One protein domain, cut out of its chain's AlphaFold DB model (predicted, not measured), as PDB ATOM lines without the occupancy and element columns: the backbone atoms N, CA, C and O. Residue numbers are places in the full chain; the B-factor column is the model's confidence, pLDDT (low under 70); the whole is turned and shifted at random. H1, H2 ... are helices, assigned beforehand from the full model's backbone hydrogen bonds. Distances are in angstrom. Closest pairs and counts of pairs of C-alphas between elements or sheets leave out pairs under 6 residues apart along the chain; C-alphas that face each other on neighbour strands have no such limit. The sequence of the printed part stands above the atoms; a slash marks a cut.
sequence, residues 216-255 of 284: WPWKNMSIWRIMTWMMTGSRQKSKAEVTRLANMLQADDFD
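This is residues 216 to 255 of the 284 residues of an uncharacterized protein of Scleroderma citrinum Foug A (UniProt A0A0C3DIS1). Two short helices make an open V, H1 coming in along one arm and H2 going out along the other, with a looped link at the point. The two arms come near each other only by that link, and residues 247 to 255 stick out at the far end of H2. The printed part has 40 residues with two named helices, H1 then H2, and no named strand; its class is all helix. It is only just loose, close to compact, with a radius of gyration of the C-alphas of 11.0 A and spans of 28 by 25 by 15 A.

H1, residues 221 to 231, begins at C-alpha 221 (20.992, -38.096, -9.775) and is 15.0 A long from first to last C-alpha. H2, residues 239 to 248, is 14.3 A long and ends at C-alpha 248 (7.302, -28.510, -14.453).

H1 and H2 are close but not clearly touching; their closest C-alphas, of Met 230 and Val 242, are 7.2 A apart. They run opposite ways at a steep tilt of 39 degrees. In both, every O i to N i+4 pair is within hydrogen-bond range.

The two C-alphas farthest apart, of Trp 216 and Asp 253, are 31.6 A apart. The printed part has no cut, and the link from H1 to H2 is short, with 7 residues. Residues 231 to 236, of which 231 belongs to H1, stand free. No printed residue is under 70 in pLDDT.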
ATOM      1  N   TRP A 216      29.174 -40.946 -14.142       88.69
ATOM      2  CA  TRP A 216      29.760 -39.973 -15.056       88.69
ATOM      3  C   TRP A 216      29.019 -40.045 -16.409       88.69
ATOM      4  O   TRP A 216      28.707 -41.155 -16.845       88.69
ATOM      5  N   PRO A 217      28.714 -38.926 -17.101       92.81
ATOM      6  CA  PRO A 217      29.159 -37.541 -16.885       92.81
ATOM      7  C   PRO A 217      28.163 -36.637 -16.128       92.81
ATOM      8  O   PRO A 217      28.245 -35.410 -16.228       92.81
ATOM      9  N   TRP A 218      27.173 -37.195 -15.432       93.44
ATOM     10  CA  TRP A 218      26.060 -36.402 -14.906       93.44
ATOM     11  C   TRP A 218      26.371 -35.763 -13.546       93.44
ATOM     12  O   TRP A 218      26.961 -36.374 -12.663       93.44
ATOM     13  N   LYS A 219      25.936 -34.506 -13.365       92.75
ATOM     14  CA  LYS A 219      26.224 -33.694 -12.166       92.75
ATOM     15  C   LYS A 219      25.456 -34.144 -10.917       92.75
ATOM     16  O   LYS A 219      25.952 -33.984  -9.809       92.75
ATOM     17  N   ASN A 220      24.229 -34.634 -11.079       93.50
ATOM     18  CA  ASN A 220      23.374 -35.090  -9.982       93.50
ATOM     19  C   ASN A 220      22.442 -36.221 -10.451       93.50
ATOM     20  O   ASN A 220      22.252 -36.427 -11.654       93.50
ATOM     21  N   MET A 221      21.865 -36.952  -9.492       93.94
ATOM     22  CA  MET A 221      20.992 -38.096  -9.775       93.94
ATOM     23  C   MET A 221      19.721 -37.712 -10.530       93.94
ATOM     24  O   MET A 221      19.284 -38.472 -11.388       93.94
ATOM     25  N   SER A 222      19.134 -36.544 -10.258       93.19
ATOM     26  CA  SER A 222      17.909 -36.094 -10.929       93.19
ATOM     27  C   SER A 222      18.132 -35.887 -12.429       93.19
ATOM     28  O   SER A 222      17.375 -36.413 -13.243       93.19
ATOM     29  N   ILE A 223      19.225 -35.214 -12.809       94.31
ATOM     30  CA  ILE A 223      19.620 -35.037 -14.213       94.31
ATOM     31  C   ILE A 223      19.872 -36.399 -14.860       94.31
ATOM     32  O   ILE A 223      19.404 -36.636 -15.972       94.31
ATOM     33  N   TRP A 224      20.583 -37.302 -14.176       95.19
ATOM     34  CA  TRP A 224      20.820 -38.646 -14.700       95.19
ATOM     35  C   TRP A 224      19.513 -39.410 -14.946       95.19
ATOM     36  O   TRP A 224      19.353 -39.990 -16.018       95.19
ATOM     37  N   ARG A 225      18.554 -39.379 -14.010       94.44
ATOM     38  CA  ARG A 225      17.255 -40.058 -14.158       94.44
ATOM     39  C   ARG A 225      16.455 -39.503 -15.332       94.44
ATOM     40  O   ARG A 225      15.968 -40.284 -16.145       94.44
ATOM     41  N   ILE A 226      16.374 -38.177 -15.460       94.25
ATOM     42  CA  ILE A 226      15.662 -37.514 -16.564       94.25
ATOM     43  C   ILE A 226      16.319 -37.852 -17.910       94.25
ATOM     44  O   ILE A 226      15.633 -38.239 -18.856       94.25
ATOM     45  N   MET A 227      17.649 -37.759 -17.995       95.00
ATOM     46  CA  MET A 227      18.389 -38.064 -19.225       95.00
ATOM     47  C   MET A 227      18.293 -39.541 -19.597       95.00
ATOM     48  O   MET A 227      18.065 -39.865 -20.759       95.00
ATOM     49  N   THR A 228      18.398 -40.434 -18.615       93.81
ATOM     50  CA  THR A 228      18.229 -41.873 -18.830       93.81
ATOM     51  C   THR A 228      16.824 -42.162 -19.336       93.81
ATOM     52  O   THR A 228      16.704 -42.780 -20.381       93.81
ATOM     53  N   TRP A 229      15.773 -41.633 -18.699       93.69
ATOM     54  CA  TRP A 229      14.383 -41.789 -19.156       93.69
ATOM     55  C   TRP A 229      14.133 -41.246 -20.571       93.69
ATOM     56  O   TRP A 229      13.357 -41.830 -21.339       93.69
ATOM     57  N   MET A 230      14.770 -40.131 -20.937       93.31
ATOM     58  CA  MET A 230      14.735 -39.614 -22.307       93.31
ATOM     59  C   MET A 230      15.357 -40.621 -23.283       93.31
ATOM     60  O   MET A 230      14.817 -40.830 -24.367       93.31
ATOM     61  N   MET A 231      16.466 -41.254 -22.897       90.44
ATOM     62  CA  MET A 231      17.203 -42.210 -23.727       90.44
ATOM     63  C   MET A 231      16.565 -43.607 -23.789       90.44
ATOM     64  O   MET A 231      16.656 -44.254 -24.829       90.44
ATOM     65  N   THR A 232      15.905 -44.078 -22.727       88.44
ATOM     66  CA  THR A 232      15.305 -45.427 -22.633       88.44
ATOM     67  C   THR A 232      13.838 -45.495 -23.073       88.44
ATOM     68  O   THR A 232      13.110 -46.402 -22.679       88.44
ATOM     69  N   GLY A 233      13.370 -44.562 -23.906       80.75
ATOM     70  CA  GLY A 233      11.981 -44.530 -24.377       80.75
ATOM     71  C   GLY A 233      11.816 -44.452 -25.891       80.75
ATOM     72  O   GLY A 233      12.763 -44.596 -26.663       80.75
ATOM     73  N   SER A 234      10.578 -44.196 -26.321       78.94
ATOM     74  CA  SER A 234      10.283 -43.927 -27.727       78.94
ATOM     75  C   SER A 234      11.067 -42.706 -28.221       78.94
ATOM     76  O   SER A 234      11.312 -41.749 -27.481       78.94
ATOM     77  N   ARG A 235      11.415 -42.699 -29.514       80.00
ATOM     78  CA  ARG A 235      12.128 -41.586 -30.172       80.00
ATOM     79  C   ARG A 235      11.309 -40.288 -30.277       80.00
ATOM     80  O   ARG A 235      11.731 -39.362 -30.956       80.00
ATOM     81  N   GLN A 236      10.139 -40.221 -29.644       85.19
ATOM     82  CA  GLN A 236       9.238 -39.073 -29.714       85.19
ATOM     83  C   GLN A 236       9.530 -37.997 -28.660       85.19
ATOM     84  O   GLN A 236       8.943 -36.921 -28.708       85.19
ATOM     85  N   LYS A 237      10.451 -38.245 -27.721       90.62
ATOM     86  CA  LYS A 237      10.833 -37.252 -26.711       90.62
ATOM     87  C   LYS A 237      11.840 -36.271 -27.302       90.62
ATOM     88  O   LYS A 237      12.984 -36.630 -27.580       90.62
ATOM     89  N   SER A 238      11.417 -35.026 -27.492       92.44
ATOM     90  CA  SER A 238      12.317 -33.958 -27.921       92.44
ATOM     91  C   SER A 238      13.097 -33.390 -26.728       92.44
ATOM     92  O   SER A 238      12.650 -33.442 -25.581       92.44
ATOM     93  N   LYS A 239      14.264 -32.790 -26.992       93.19
ATOM     94  CA  LYS A 239      15.044 -32.088 -25.955       93.19
ATOM     95  C   LYS A 239      14.268 -30.914 -25.341       93.19
ATOM     96  O   LYS A 239      14.451 -30.607 -24.165       93.19
ATOM     97  N   ALA A 240      13.406 -30.271 -26.133       94.25
ATOM     98  CA  ALA A 240      12.556 -29.177 -25.676       94.25
ATOM     99  C   ALA A 240      11.513 -29.674 -24.663       94.25
ATOM    100  O   ALA A 240      11.392 -29.091 -23.590       94.25
ATOM    101  N   GLU A 241      10.855 -30.803 -24.940       94.25
ATOM    102  CA  GLU A 241       9.891 -31.416 -24.013       94.25
ATOM    103  C   GLU A 241      10.548 -31.866 -22.706       94.25
ATOM    104  O   GLU A 241      10.005 -31.667 -21.624       94.25
ATOM    105  N   VAL A 242      11.768 -32.401 -22.769       94.56
ATOM    106  CA  VAL A 242      12.517 -32.786 -21.559       94.56
ATOM    107  C   VAL A 242      12.885 -31.566 -20.712       94.56
ATOM    108  O   VAL A 242      12.840 -31.628 -19.485       94.56
ATOM    109  N   THR A 243      13.195 -30.438 -21.353       96.25
ATOM    110  CA  THR A 243      13.422 -29.164 -20.653       96.25
ATOM    111  C   THR A 243      12.126 -28.648 -20.027       96.25
ATOM    112  O   THR A 243      12.130 -28.209 -18.880       96.25
ATOM    113  N   ARG A 244      10.998 -28.765 -20.737       95.94
ATOM    114  CA  ARG A 244       9.670 -28.415 -20.217       95.94
ATOM    115  C   ARG A 244       9.301 -29.253 -18.992       95.94
ATOM    116  O   ARG A 244       8.835 -28.689 -18.009       95.94
ATOM    117  N   LEU A 245       9.573 -30.559 -19.017       95.00
ATOM    118  CA  LEU A 245       9.398 -31.434 -17.855       95.00
ATOM    119  C   LEU A 245      10.265 -30.976 -16.676       95.00
ATOM    120  O   LEU A 245       9.771 -30.878 -15.561       95.00
ATOM    121  N   ALA A 246      11.541 -30.655 -16.909       95.06
ATOM    122  CA  ALA A 246      12.417 -30.166 -15.845       95.06
ATOM    123  C   ALA A 246      11.906 -28.860 -15.210       95.06
ATOM    124  O   ALA A 246      12.097 -28.664 -14.013       95.06
ATOM    125  N   ASN A 247      11.251 -27.992 -15.986       95.69
ATOM    126  CA  ASN A 247      10.611 -26.782 -15.468       95.69
ATOM    127  C   ASN A 247       9.322 -27.098 -14.692       95.69
ATOM    128  O   ASN A 247       9.102 -26.507 -13.646       95.69
ATOM    129  N   MET A 248       8.507 -28.050 -15.161       95.69
ATOM    130  CA  MET A 248       7.302 -28.510 -14.453       95.69
ATOM    131  C   MET A 248       7.642 -29.092 -13.076       95.69
ATOM    132  O   MET A 248       6.977 -28.780 -12.101       95.69
ATOM    133  N   LEU A 249       8.724 -29.870 -12.977       94.62
ATOM    134  CA  LEU A 249       9.207 -30.420 -11.702       94.62
ATOM    135  C   LEU A 249       9.771 -29.355 -10.737       94.62
ATOM    136  O   LEU A 249      10.108 -29.689  -9.604       94.62
ATOM    137  N   GLN A 250       9.948 -28.111 -11.193       94.69
ATOM    138  CA  GLN A 250      10.400 -26.969 -10.390       94.69
ATOM    139  C   GLN A 250       9.269 -25.978 -10.083       94.69
ATOM    140  O   GLN A 250       9.537 -24.955  -9.459       94.69
ATOM    141  N   ALA A 251       8.046 -26.226 -10.561       96.19
ATOM    142  CA  ALA A 251       6.919 -25.335 -10.331       96.19
ATOM    143  C   ALA A 251       6.483 -25.367  -8.854       96.19
ATOM    144  O   ALA A 251       6.579 -26.405  -8.203       96.19
ATOM    145  N   ASP A 252       6.015 -24.231  -8.328       96.69
ATOM    146  CA  ASP A 252       5.665 -24.086  -6.904       96.69
ATOM    147  C   ASP A 252       4.444 -24.930  -6.493       96.69
ATOM    148  O   ASP A 252       4.277 -25.260  -5.321       96.69
ATOM    149  N   ASP A 253       3.588 -25.272  -7.456       95.94
ATOM    150  CA  ASP A 253       2.392 -26.102  -7.301       95.94
ATOM    151  C   ASP A 253       2.662 -27.603  -7.490       95.94
ATOM    152  O   ASP A 253       1.757 -28.419  -7.323       95.94
ATOM    153  N   PHE A 254       3.895 -27.989  -7.829       95.81
ATOM    154  CA  PHE A 254       4.257 -29.385  -8.040       95.81
ATOM    155  C   PHE A 254       4.641 -30.072  -6.721       95.81
ATOM    156  O   PHE A 254       5.723 -29.836  -6.178       95.81
ATOM    157  N   ASP A 255       3.801 -30.999  -6.248       95.38
ATOM    158  CA  ASP A 255       4.144 -31.905  -5.149       95.38
ATOM    159  C   ASP A 255       4.526 -33.300  -5.669       95.38
ATOM    160  O   ASP A 255       3.761 -34.019  -6.312       95.38
TER     161      ASP A 255